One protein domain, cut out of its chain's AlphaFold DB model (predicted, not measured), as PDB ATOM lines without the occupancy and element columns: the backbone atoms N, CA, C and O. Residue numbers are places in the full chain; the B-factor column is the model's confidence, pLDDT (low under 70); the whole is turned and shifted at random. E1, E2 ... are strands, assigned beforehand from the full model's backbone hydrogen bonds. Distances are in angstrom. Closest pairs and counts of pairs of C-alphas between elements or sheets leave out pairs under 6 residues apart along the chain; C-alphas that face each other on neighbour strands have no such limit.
ATOM      1  N   LEU A   2      40.594   6.320 -10.276       90.19
ATOM      2  CA  LEU A   2      39.331   5.678 -10.644       90.19
ATOM      3  C   LEU A   2      38.289   6.767 -10.910       90.19
ATOM      4  O   LEU A   2      38.149   7.668 -10.083       90.19
ATOM      5  N   ASP A   3      37.595   6.688 -12.040       91.69
ATOM      6  CA  ASP A   3      36.491   7.597 -12.352       91.69
ATOM      7  C   ASP A   3      35.177   7.068 -11.747       91.69
ATOM      8  O   ASP A   3      35.056   5.881 -11.427       91.69
ATOM      9  N   ALA A   4      34.184   7.946 -11.575       92.88
ATOM     10  CA  ALA A   4      32.878   7.539 -11.061       92.88
ATOM     11  C   ALA A   4      32.223   6.506 -12.003       92.88
ATOM     12  O   ALA A   4      32.200   6.729 -13.217       92.88
ATOM     13  N   PRO A   5      31.686   5.390 -11.475       93.00
ATOM     14  CA  PRO A   5      31.058   4.369 -12.303       93.00
ATOM     15  C   PRO A   5      29.786   4.910 -12.965       93.00
ATOM     16  O   PRO A   5      29.022   5.656 -12.354       93.00
ATOM     17  N   THR A   6      29.536   4.501 -14.209       92.88
ATOM     18  CA  THR A   6      28.335   4.893 -14.970       92.88
ATOM     19  C   THR A   6      27.592   3.673 -15.497       92.88
ATOM     20  O   THR A   6      28.207   2.641 -15.738       92.88
ATOM     21  N   PHE A   7      26.277   3.765 -15.699       91.00
ATOM     22  CA  PHE A   7      25.521   2.673 -16.316       91.00
ATOM     23  C   PHE A   7      25.789   2.598 -17.818       91.00
ATOM     24  O   PHE A   7      25.673   3.597 -18.531       91.00
ATOM     25  N   TYR A   8      26.093   1.397 -18.301       90.81
ATOM     26  CA  TYR A   8      26.265   1.119 -19.718       90.81
ATOM     27  C   TYR A   8      24.943   0.664 -20.350       90.81
ATOM     28  O   TYR A   8      24.263  -0.228 -19.836       90.81
ATOM     29  N   GLY A   9      24.564   1.293 -21.467       83.38
ATOM     30  CA  GLY A   9      23.400   0.904 -22.272       83.38
ATOM     31  C   GLY A   9      22.048   0.933 -21.541       83.38
ATOM     32  O   GLY A   9      21.128   0.240 -21.959       83.38
ATOM     33  N   GLY A  10      21.931   1.670 -20.426       79.25
ATOM     34  CA  GLY A  10      20.715   1.718 -19.598       79.25
ATOM     35  C   GLY A  10      20.354   0.393 -18.911       79.25
ATOM     36  O   GLY A  10      19.231   0.240 -18.434       79.25
ATOM     37  N   GLY A  11      21.278  -0.572 -18.891       82.38
ATOM     38  CA  GLY A  11      21.057  -1.918 -18.372       82.38
ATOM     39  C   GLY A  11      21.706  -2.174 -17.012       82.38
ATOM     40  O   GLY A  11      21.995  -1.272 -16.233       82.38
ATOM     41  N   ASN A  12      21.966  -3.452 -16.739       89.25
ATOM     42  CA  ASN A  12      22.574  -3.944 -15.500       89.25
ATOM     43  C   ASN A  12      24.115  -4.006 -15.549       89.25
ATOM     44  O   ASN A  12      24.722  -4.715 -14.742       89.25
ATOM     45  N   LEU A  13      24.742  -3.319 -16.507       92.19
ATOM     46  CA  LEU A  13      26.194  -3.238 -16.644       92.19
ATOM     47  C   LEU A  13      26.696  -1.884 -16.136       92.19
ATOM     48  O   LEU A  13      26.173  -0.835 -16.512       92.19
ATOM     49  N   LEU A  14      27.725  -1.921 -15.298       94.31
ATOM     50  CA  LEU A  14      28.482  -0.765 -14.841       94.31
ATOM     51  C   LEU A  14      29.752  -0.631 -15.673       94.31
ATOM     52  O   LEU A  14      30.530  -1.576 -15.775       94.31
ATOM     53  N   GLU A  15      29.961   0.557 -16.225       94.31
ATOM     54  CA  GLU A  15      31.207   0.991 -16.840       94.31
ATOM     55  C   GLU A  15      32.070   1.692 -15.792       94.31
ATOM     56  O   GLU A  15      31.656   2.686 -15.187       94.31
ATOM     57  N   ILE A  16      33.274   1.164 -15.591       95.25
ATOM     58  CA  ILE A  16      34.274   1.663 -14.653       95.25
ATOM     59  C   ILE A  16      35.545   1.990 -15.430       95.25
ATOM     60  O   ILE A  16      36.155   1.104 -16.036       95.25
ATOM     61  N   THR A  17      35.979   3.246 -15.359       95.19
ATOM     62  CA  THR A  17      37.229   3.690 -15.983       95.19
ATOM     63  C   THR A  17      38.327   3.794 -14.935       95.19
ATOM     64  O   THR A  17      38.202   4.508 -13.939       95.19
ATOM     65  N   SER A  18      39.424   3.071 -15.158       95.50
ATOM     66  CA  SER A  18      40.599   3.082 -14.283       95.50
ATOM     67  C   SER A  18      41.839   3.534 -15.042       95.50
ATOM     68  O   SER A  18      42.036   3.192 -16.207       95.50
ATOM     69  N   ARG A  19      42.684   4.319 -14.374       93.69
ATOM     70  CA  ARG A  19      43.895   4.913 -14.950       93.69
ATOM     71  C   ARG A  19      45.113   4.509 -14.142       93.69
ATOM     72  O   ARG A  19      45.179   4.794 -12.939       93.69
ATOM     73  N   VAL A  20      46.078   3.911 -14.826       92.38
ATOM     74  CA  VAL A  20      47.436   3.687 -14.335       92.38
ATOM     75  C   VAL A  20      48.284   4.870 -14.813       92.38
ATOM     76  O   VAL A  20      48.362   5.098 -16.023       92.38
ATOM     77  N   PRO A  21      48.849   5.684 -13.902       88.50
ATOM     78  CA  PRO A  21      49.660   6.831 -14.297       88.50
ATOM     79  C   PRO A  21      50.945   6.374 -14.994       88.50
ATOM     80  O   PRO A  21      51.434   5.271 -14.755       88.50
ATOM     81  N   ALA A  22      51.493   7.239 -15.848       87.56
ATOM     82  CA  ALA A  22      52.815   7.014 -16.411       87.56
ATOM     83  C   ALA A  22      53.856   7.007 -15.287       87.56
ATOM     84  O   ALA A  22      53.770   7.812 -14.359       87.56
ATOM     85  N   PRO A  53      54.445   3.959 -20.117       85.94
ATOM     86  CA  PRO A  53      53.411   4.906 -20.493       85.94
ATOM     87  C   PRO A  53      52.167   4.693 -19.627       85.94
ATOM     88  O   PRO A  53      51.848   3.572 -19.224       85.94
ATOM     89  N   GLY A  54      51.451   5.781 -19.348       89.62
ATOM     90  CA  GLY A  54      50.179   5.703 -18.641       89.62
ATOM     91  C   GLY A  54      49.146   4.952 -19.477       89.62
ATOM     92  O   GLY A  54      49.099   5.109 -20.696       89.62
ATOM     93  N   GLN A  55      48.307   4.153 -18.823       93.44
ATOM     94  CA  GLN A  55      47.275   3.356 -19.487       93.44
ATOM     95  C   GLN A  55      45.914   3.608 -18.850       93.44
ATOM     96  O   GLN A  55      45.792   3.715 -17.627       93.44
ATOM     97  N   THR A  56      44.887   3.687 -19.691       95.25
ATOM     98  CA  THR A  56      43.493   3.787 -19.255       95.25
ATOM     99  C   THR A  56      42.763   2.517 -19.660       95.25
ATOM    100  O   THR A  56      43.002   1.958 -20.729       95.25
ATOM    101  N   PHE A  57      41.898   2.039 -18.775       94.75
ATOM    102  CA  PHE A  57      41.131   0.823 -18.977       94.75
ATOM    103  C   PHE A  57      39.660   1.081 -18.717       94.75
ATOM    104  O   PHE A  57      39.306   1.652 -17.681       94.75
ATOM    105  N   ARG A  58      38.824   0.565 -19.609       94.31
ATOM    106  CA  ARG A  58      37.381   0.455 -19.434       94.31
ATOM    107  C   ARG A  58      37.064  -0.947 -18.942       94.31
ATOM    108  O   ARG A  58      37.531  -1.927 -19.516       94.31
ATOM    109  N   THR A  59      36.283  -1.034 -17.873       95.44
ATOM    110  CA  THR A  59      35.814  -2.304 -17.311       95.44
ATOM    111  C   THR A  59      34.292  -2.307 -17.282       95.44
ATOM    112  O   THR A  59      33.695  -1.369 -16.762       95.44
ATOM    113  N   LEU A  60      33.670  -3.346 -17.832       94.69
ATOM    114  CA  LEU A  60      32.238  -3.603 -17.782       94.69
ATOM    115  C   LEU A  60      31.966  -4.738 -16.796       94.69
ATOM    116  O   LEU A  60      32.496  -5.837 -16.955       94.69
ATOM    117  N   LEU A  61      31.129  -4.484 -15.791       94.00
ATOM    118  CA  LEU A  61      30.761  -5.472 -14.773       94.00
ATOM    119  C   LEU A  61      29.253  -5.502 -14.566       94.00
ATOM    120  O   LEU A  61      28.586  -4.471 -14.586       94.00
ATOM    121  N   ASN A  62      28.704  -6.685 -14.315       92.31
ATOM    122  CA  ASN A  62      27.313  -6.819 -13.909       92.31
ATOM    123  C   ASN A  62      27.126  -6.279 -12.485       92.31
ATOM    124  O   ASN A  62      27.772  -6.762 -11.558       92.31
ATOM    125  N   ILE A  63      26.205  -5.334 -12.297       92.06
ATOM    126  CA  ILE A  63      25.960  -4.709 -10.988       92.06
ATOM    127  C   ILE A  63      25.528  -5.710  -9.909       92.06
ATOM    128  O   ILE A  63      25.870  -5.544  -8.745       92.06
ATOM    129  N   ALA A  64      24.787  -6.754 -10.286       91.25
ATOM    130  CA  ALA A  64      24.236  -7.708  -9.331       91.25
ATOM    131  C   ALA A  64      25.252  -8.776  -8.914       91.25
ATOM    132  O   ALA A  64      25.195  -9.267  -7.791       91.25
ATOM    133  N   THR A  65      26.154  -9.171  -9.817       91.00
ATOM    134  CA  THR A  65      27.069 -10.301  -9.579       91.00
ATOM    135  C   THR A  65      28.534  -9.898  -9.480       91.00
ATOM    136  O   THR A  65      29.352 -10.726  -9.098       91.00
ATOM    137  N   GLY A  66      28.900  -8.677  -9.881       90.88
ATOM    138  CA  GLY A  66      30.293  -8.240 -10.005       90.88
ATOM    139  C   GLY A  66      31.102  -9.002 -11.062       90.88
ATOM    140  O   GLY A  66      32.310  -8.820 -11.152       90.88
ATOM    141  N   MET A  67      30.454  -9.866 -11.847       90.88
ATOM    142  CA  MET A  67      31.104 -10.687 -12.870       90.88
ATOM    143  C   MET A  67      31.125  -9.975 -14.220       90.88
ATOM    144  O   MET A  67      30.423  -8.982 -14.432       90.88
ATOM    145  N   GLU A  68      31.883 -10.539 -15.154       90.31
ATOM    146  CA  GLU A  68      31.922 -10.089 -16.538       90.31
ATOM    147  C   GLU A  68      30.551 -10.148 -17.245       90.31
ATOM    148  O   GLU A  68      29.651 -10.900 -16.834       90.31
ATOM    149  N   PRO A  69      30.358  -9.351 -18.311       89.56
ATOM    150  CA  PRO A  69      29.157  -9.415 -19.127       89.56
ATOM    151  C   PRO A  69      29.009 -10.802 -19.762       89.56
ATOM    152  O   PRO A  69      29.959 -11.380 -20.274       89.56
ATOM    153  N   ARG A  70      27.781 -11.332 -19.788       89.12
ATOM    154  CA  ARG A  70      27.480 -12.625 -20.438       89.12
ATOM    155  C   ARG A  70      27.399 -12.538 -21.964       89.12
ATOM    156  O   ARG A  70      27.185 -13.548 -22.628       89.12
ATOM    157  N   THR A  71      27.486 -11.330 -22.506       89.38
ATOM    158  CA  THR A  71      27.447 -11.037 -23.936       89.38
ATOM    159  C   THR A  71      28.712 -10.306 -24.324       89.38
ATOM    160  O   THR A  71      29.240  -9.527 -23.535       89.38
ATOM    161  N   ARG A  72      29.173 -10.532 -25.553       91.94
ATOM    162  CA  ARG A  72      30.282  -9.772 -26.125       91.94
ATOM    163  C   ARG A  72      29.810  -8.343 -26.340       91.94
ATOM    164  O   ARG A  72      28.785  -8.120 -26.978       91.94
ATOM    165  N   THR A  73      30.511  -7.405 -25.725       92.44
ATOM    166  CA  THR A  73      30.142  -5.985 -25.727       92.44
ATOM    167  C   THR A  73      31.273  -5.110 -26.245       92.44
ATOM    168  O   THR A  73      31.016  -3.974 -26.607       92.44
ATOM    169  N   MET A  74      32.501  -5.619 -26.291       92.75
ATOM    170  CA  MET A  74      33.682  -4.886 -26.735       92.75
ATOM    171  C   MET A  74      34.373  -5.683 -27.836       92.75
ATOM    172  O   MET A  74      34.393  -6.911 -27.765       92.75
ATOM    173  N   ASP A  75      34.937  -4.964 -28.800       90.50
ATOM    174  CA  ASP A  75      35.903  -5.498 -29.757       90.50
ATOM    175  C   ASP A  75      37.214  -5.774 -29.003       90.50
ATOM    176  O   ASP A  75      37.771  -4.902 -28.328       90.50
ATOM    177  N   THR A  76      37.658  -7.022 -29.048       89.56
ATOM    178  CA  THR A  76      38.854  -7.518 -28.362       89.56
ATOM    179  C   THR A  76      39.973  -7.887 -29.325       89.56
ATOM    180  O   THR A  76      41.116  -8.033 -28.886       89.56
ATOM    181  N   ASN A  77      39.662  -8.048 -30.612       88.81
ATOM    182  CA  ASN A  77      40.608  -8.465 -31.640       88.81
ATOM    183  C   ASN A  77      41.107  -7.282 -32.502       88.81
ATOM    184  O   ASN A  77      42.129  -7.413 -33.178       88.81
ATOM    185  N   GLY A  78      40.451  -6.121 -32.417       84.75
ATOM    186  CA  GLY A  78      40.796  -4.883 -33.108       84.75
ATOM    187  C   GLY A  78      40.338  -4.815 -34.568       84.75
ATOM    188  O   GLY A  78      40.930  -4.057 -35.338       84.75
ATOM    189  N   ASP A  79      39.340  -5.605 -34.974       87.25
ATOM    190  CA  ASP A  79      38.794  -5.606 -36.338       87.25
ATOM    191  C   ASP A  79      37.722  -4.520 -36.587       87.25
ATOM    192  O   ASP A  79      37.248  -4.342 -37.716       87.25
ATOM    193  N   GLY A  80      37.381  -3.751 -35.549       86.88
ATOM    194  CA  GLY A  80      36.403  -2.670 -35.575       86.88
ATOM    195  C   GLY A  80      34.957  -3.151 -35.453       86.88
ATOM    196  O   GLY A  80      34.030  -2.373 -35.694       86.88
ATOM    197  N   ARG A  81      34.722  -4.420 -35.125       89.44
ATOM    198  CA  ARG A  81      33.392  -5.001 -34.946       89.44
ATOM    199  C   ARG A  81      33.370  -5.839 -33.677       89.44
ATOM    200  O   ARG A  81      34.373  -6.363 -33.233       89.44
ATOM    201  N   VAL A  82      32.183  -5.983 -33.098       91.06
ATOM    202  CA  VAL A  82      31.968  -6.943 -32.013       91.06
ATOM    203  C   VAL A  82      31.317  -8.178 -32.619       91.06
ATOM    204  O   VAL A  82      30.154  -8.154 -33.029       91.06
ATOM    205  N   THR A  83      32.072  -9.263 -32.711       91.75
ATOM    206  CA  THR A  83      31.684 -10.502 -33.390       91.75
ATOM    207  C   THR A  83      31.816 -11.712 -32.459       91.75
ATOM    208  O   THR A  83      32.311 -11.598 -31.340       91.75
ATOM    209  N   PRO A  84      31.345 -12.911 -32.852       92.56
ATOM    210  CA  PRO A  84      31.561 -14.126 -32.066       92.56
ATOM    211  C   PRO A  84      33.035 -14.524 -31.878       92.56
ATOM    212  O   PRO A  84      33.309 -15.284 -30.943       92.56
ATOM    213  N   ASP A  85      33.938 -14.018 -32.725       92.69
ATOM    214  CA  ASP A  85      35.383 -14.269 -32.649       92.69
ATOM    215  C   ASP A  85      36.050 -13.472 -31.516       92.69
ATOM    216  O   ASP A  85      37.152 -13.812 -31.082       92.69
ATOM    217  N   ASP A  86      35.359 -12.465 -30.976       91.56
ATOM    218  CA  ASP A  86      35.806 -11.740 -29.795       91.56
ATOM    219  C   ASP A  86      35.713 -12.575 -28.521       91.56
ATOM    220  O   ASP A  86      34.790 -13.376 -28.304       91.56
ATOM    221  N   ALA A  87      36.654 -12.329 -27.617       89.75
ATOM    222  CA  ALA A  87      36.613 -12.888 -26.282       89.75
ATOM    223  C   ALA A  87      35.469 -12.262 -25.468       89.75
ATOM    224  O   ALA A  87      35.140 -11.079 -25.591       89.75
ATOM    225  N   LEU A  88      34.884 -13.047 -24.561       89.44
ATOM    226  CA  LEU A  88      34.071 -12.485 -23.483       89.44
ATOM    227  C   LEU A  88      35.012 -11.754 -22.525       89.44
ATOM    228  O   LEU A  88      35.620 -12.363 -21.652       89.44
ATOM    229  N   ALA A  89      35.184 -10.453 -22.744       88.06
ATOM    230  CA  ALA A  89      36.061  -9.616 -21.946       88.06
ATOM    231  C   ALA A  89      35.253  -8.670 -21.056       88.06
ATOM    232  O   ALA A  89      34.364  -7.948 -21.512       88.06
ATOM    233  N   SER A  90      35.618  -8.616 -19.775       93.00
ATOM    234  CA  SER A  90      35.160  -7.569 -18.853       93.00
ATOM    235  C   SER A  90      35.982  -6.292 -18.950       93.00
ATOM    236  O   SER A  90      35.520  -5.261 -18.480       93.00
ATOM    237  N   ARG A  91      37.186  -6.319 -19.532       93.31
ATOM    238  CA  ARG A  91      38.113  -5.182 -19.518       93.31
ATOM    239  C   ARG A  91      38.845  -5.027 -20.845       93.31
ATOM    240  O   ARG A  91      39.359  -6.007 -21.370       93.31
ATOM    241  N   ALA A  92      38.960  -3.787 -21.313       92.00
ATOM    242  CA  ALA A  92      39.753  -3.410 -22.480       92.00
ATOM    243  C   ALA A  92      40.569  -2.138 -22.201       92.00
ATOM    244  O   ALA A  92      40.212  -1.320 -21.344       92.00
ATOM    245  N   THR A  93      41.689  -1.977 -22.906       92.31
ATOM    246  CA  THR A  93      42.404  -0.694 -22.968       92.31
ATOM    247  C   THR A  93      41.571   0.313 -23.741       92.31
ATOM    248  O   THR A  93      40.914  -0.056 -24.704       92.31
ATOM    249  N   THR A  94      41.602   1.569 -23.316       92.94
ATOM    250  CA  THR A  94      40.703   2.618 -23.811       92.94
ATOM    251  C   THR A  94      41.453   3.954 -23.790       92.94
ATOM    252  O   THR A  94      42.488   4.077 -23.115       92.94
ATOM    253  N   ALA A  95      40.961   4.964 -24.499       93.25
ATOM    254  CA  ALA A  95      41.605   6.270 -24.520       93.25
ATOM    255  C   ALA A  95      41.415   7.013 -23.186       93.25
ATOM    256  O   ALA A  95      40.507   6.746 -22.400       93.25
ATOM    257  N   ARG A  96      42.280   7.994 -22.899       91.44
ATOM    258  CA  ARG A  96      42.182   8.780 -21.652       91.44
ATOM    259  C   ARG A  96      40.909   9.627 -21.593       91.44
ATOM    260  O   ARG A  96      40.344   9.825 -20.517       91.44
ATOM    261  N   HIS A  97      40.513  10.163 -22.741       91.50
ATOM    262  CA  HIS A  97      39.298  10.937 -22.932       91.50
ATOM    263  C   HIS A  97      38.585  10.398 -24.168       91.50
ATOM    264  O   HIS A  97      39.235  10.154 -25.182       91.50
ATOM    265  N   GLU A  98      37.271  10.216 -24.075       93.50
ATOM    266  CA  GLU A  98      36.463   9.638 -25.148       93.50
ATOM    267  C   GLU A  98      35.196  10.455 -25.358       93.50
ATOM    268  O   GLU A  98      34.495  10.793 -24.398       93.50
ATOM    269  N   LEU A  99      34.880  10.729 -26.621       94.44
ATOM    270  CA  LEU A  99      33.562  11.198 -27.012       94.44
ATOM    271  C   LEU A  99      32.633   9.991 -27.154       94.44
ATOM    272  O   LEU A  99      32.938   9.012 -27.833       94.44
ATOM    273  N   ARG A 100      31.483  10.059 -26.483       93.19
ATOM    274  CA  ARG A 100      30.482   8.992 -26.463       93.19
ATOM    275  C   ARG A 100      29.398   9.284 -27.501       93.19
ATOM    276  O   ARG A 100      28.614  10.208 -27.304       93.19
ATOM    277  N   LEU A 101      29.326   8.474 -28.557       93.06
ATOM    278  CA  LEU A 101      28.344   8.597 -29.638       93.06
ATOM    279  C   LEU A 101      27.355   7.416 -29.585       93.06
ATOM    280  O   LEU A 101      27.645   6.341 -30.116       93.06
ATOM    281  N   PRO A 102      26.206   7.557 -28.896       90.25
ATOM    282  CA  PRO A 102      25.204   6.501 -28.834       90.25
ATOM    283  C   PRO A 102      24.432   6.381 -30.155       90.25
ATOM    284  O   PRO A 102      24.049   7.380 -30.761       90.25
ATOM    285  N   SER A 103      24.148   5.150 -30.568       89.44
ATOM    286  CA  SER A 103      23.239   4.836 -31.674       89.44
ATOM    287  C   SER A 103      21.806   4.606 -31.175       89.44
ATOM    288  O   SER A 103      21.568   4.374 -29.987       89.44
ATOM    289  N   SER A 104      20.837   4.609 -32.094       84.25
ATOM    290  CA  SER A 104      19.427   4.332 -31.783       84.25
ATOM    291  C   SER A 104      19.171   2.906 -31.280       84.25
ATOM    292  O   SER A 104      18.162   2.671 -30.619       84.25
ATOM    293  N   THR A 105      20.071   1.959 -31.560       83.12
ATOM    294  CA  THR A 105      19.969   0.561 -31.112       83.12
ATOM    295  C   THR A 105      20.578   0.337 -29.726       83.12
ATOM    296  O   THR A 105      20.472  -0.761 -29.186       83.12
ATOM    297  N   GLY A 106      21.202   1.362 -29.134       84.62
ATOM    298  CA  GLY A 106      21.897   1.276 -27.849       84.62
ATOM    299  C   GLY A 106      23.376   0.893 -27.954       84.62
ATOM    300  O   GLY A 106      24.082   0.998 -26.951       84.62
ATOM    301  N   ALA A 107      23.859   0.516 -29.144       90.06
ATOM    302  CA  ALA A 107      25.288   0.371 -29.419       90.06
ATOM    303  C   ALA A 107      25.969   1.746 -29.364       90.06
ATOM    304  O   ALA A 107      25.323   2.772 -29.609       90.06
ATOM    305  N   GLN A 108      27.254   1.793 -29.030       92.31
ATOM    306  CA  GLN A 108      27.989   3.037 -28.829       92.31
ATOM    307  C   GLN A 108      29.299   3.021 -29.608       92.31
ATOM    308  O   GLN A 108      30.077   2.079 -29.507       92.31
ATOM    309  N   THR A 109      29.564   4.111 -30.321       93.38
ATOM    310  CA  THR A 109      30.890   4.403 -30.864       93.38
ATOM    311  C   THR A 109      31.614   5.331 -29.891       93.38
ATOM    312  O   THR A 109      31.025   6.281 -29.359       93.38
ATOM    313  N   ARG A 110      32.879   5.033 -29.602       93.69
ATOM    314  CA  ARG A 110      33.745   5.807 -28.709       93.69
ATOM    315  C   ARG A 110      34.906   6.350 -29.517       93.69
ATOM    316  O   ARG A 110      35.735   5.578 -29.978       93.69
ATOM    317  N   GLU A 111      34.966   7.664 -29.674       95.31
ATOM    318  CA  GLU A 111      36.105   8.317 -30.324       95.31
ATOM    319  C   GLU A 111      37.100   8.760 -29.257       95.31
ATOM    320  O   GLU A 111      36.796   9.613 -28.416       95.31
ATOM    321  N   GLY A 112      38.271   8.134 -29.258       94.50
ATOM    322  CA  GLY A 112      39.324   8.352 -28.284       94.50
ATOM    323  C   GLY A 112      40.237   9.526 -28.623       94.50
ATOM    324  O   GLY A 112      40.548   9.808 -29.778       94.50
ATOM    325  N   SER A 113      40.756  10.183 -27.586       93.94
ATOM    326  CA  SER A 113      41.796  11.216 -27.706       93.94
ATOM    327  C   SER A 113      43.115  10.710 -28.307       93.94
ATOM    328  O   SER A 113      43.984  11.511 -28.634       93.94
ATOM    329  N   ASP A 114      43.301   9.393 -28.382       90.75
ATOM    330  CA  ASP A 114      44.439   8.715 -29.009       90.75
ATOM    331  C   ASP A 114      44.220   8.436 -30.510       90.75
ATOM    332  O   ASP A 114      45.079   7.834 -31.152       90.75
ATOM    333  N   GLY A 115      43.088   8.876 -31.071       90.56
ATOM    334  CA  GLY A 115      42.716   8.660 -32.468       90.56
ATOM    335  C   GLY A 115      42.142   7.272 -32.754       90.56
ATOM    336  O   GLY A 115      41.890   6.962 -33.917       90.56
ATOM    337  N   ARG A 116      41.939   6.433 -31.729       90.31
ATOM    338  CA  ARG A 116      41.256   5.145 -31.875       90.31
ATOM    339  C   ARG A 116      39.747   5.319 -31.781       90.31
ATOM    340  O   ARG A 116      39.250   6.179 -31.057       90.31
ATOM    341  N   THR A 117      39.037   4.452 -32.490       92.50
ATOM    342  CA  THR A 117      37.584   4.350 -32.418       92.50
ATOM    343  C   THR A 117      37.226   2.975 -31.888       92.50
ATOM    344  O   THR A 117      37.513   1.983 -32.553       92.50
ATOM    345  N   ASP A 118      36.586   2.917 -30.721       92.88
ATOM    346  CA  ASP A 118      36.074   1.658 -30.184       92.88
ATOM    347  C   ASP A 118      34.582   1.521 -30.485       92.88
ATOM    348  O   ASP A 118      33.798   2.465 -30.315       92.88
ATOM    349  N   HIS A 119      34.172   0.314 -30.855       92.44
ATOM    350  CA  HIS A 119      32.771  -0.044 -31.029       92.44
ATOM    351  C   HIS A 119      32.310  -0.921 -29.870       92.44
ATOM    352  O   HIS A 119      32.941  -1.925 -29.539       92.44
ATOM    353  N   LEU A 120      31.211  -0.518 -29.230       92.81
ATOM    354  CA  LEU A 120      30.593  -1.275 -28.154       92.81
ATOM    355  C   LEU A 120      29.156  -1.639 -28.505       92.81
ATOM    356  O   LEU A 120      28.359  -0.786 -28.897       92.81
ATOM    357  N   GLU A 121      28.811  -2.906 -28.311       93.38
ATOM    358  CA  GLU A 121      27.486  -3.421 -28.648       93.38
ATOM    359  C   GLU A 121      26.446  -3.173 -27.561       93.38
ATOM    360  O   GLU A 121      26.751  -3.065 -26.368       93.38
ATOM    361  N   ALA A 122      25.183  -3.093 -27.972       90.44
ATOM    362  CA  ALA A 122      24.087  -2.926 -27.029       90.44
ATOM    363  C   ALA A 122      23.945  -4.179 -26.143       90.44
ATOM    364  O   ALA A 122      23.991  -5.306 -26.648       90.44
ATOM    365  N   PRO A 123      23.712  -4.033 -24.824       86.00
ATOM    366  CA  PRO A 123      23.326  -5.178 -24.015       86.00
ATOM    367  C   PRO A 123      21.964  -5.712 -24.497       86.00
ATOM    368  O   PRO A 123      21.101  -4.929 -24.911       86.00
ATOM    369  N   PRO A 124      21.717  -7.032 -24.424       82.31
ATOM    370  CA  PRO A 124      20.457  -7.602 -24.878       82.31
ATOM    371  C   PRO A 124      19.294  -7.057 -24.046       82.31
ATOM    372  O   PRO A 124      19.273  -7.178 -22.816       82.31
ATOM    373  N   THR A 125      18.289  -6.501 -24.715       77.31
ATOM    374  CA  THR A 125      17.075  -6.028 -24.051       77.31
ATOM    375  C   THR A 125      16.223  -7.222 -23.622       77.31
ATOM    376  O   THR A 125      15.854  -8.085 -24.419       77.31
TER     377      THR A 125
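What this domain is: This is residues 2 to 22 and 53 to 125 of the 136 residues of an uncharacterized protein of bioreactor metagenome (UniProt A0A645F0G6). With little regular structure, the domain is two antiparallel sheets, loosely and partly face to face: a strongly twisted one, E1 E2 E3 E4, and a smaller one, E5 E6 E7; residues 63 to 90 loop along one side. The printed part has 94 residues, 37 in seven named strands, E1 to E7 in chain order, with no named helix: all strand. It is compact, radius of gyration of the C-alphas 12.6 A, spanning 37 by 28 by 24 A.

Where its parts are: E2 is residues 13 to 20, 22.5 A; E3 is 55 to 62, 23.1 A. E1 is 6 to 8, from C-alpha (28.335, 4.893, -14.970); E4 is 91 to 94. E5 is 98 to 102, E6 108 to 112, E7 117 to 120, ending at C-alpha (30.593, -1.275, -28.154).

How they stand to each other: E2 and E3 are antiparallel at 158 degrees; N 16 and O 59, 2.8 A, are within hydrogen-bond range. Hairpins join edge strands E1 to E2 and E4 to E3. E5 E6 E7 is a meander, each the antiparallel neighbour of the one before; N 99 and O 111 are 2.9 A apart. The closest C-alphas of E4 and E6, Thr 94 and Gly 112, are 7.4 A apart.

The domain as a whole: Residues 23 to 52 are cut out; C-alphas 22 and 53 are 4.6 A apart. Link E3 to E4 is long. No printed residue is under pLDDT 70.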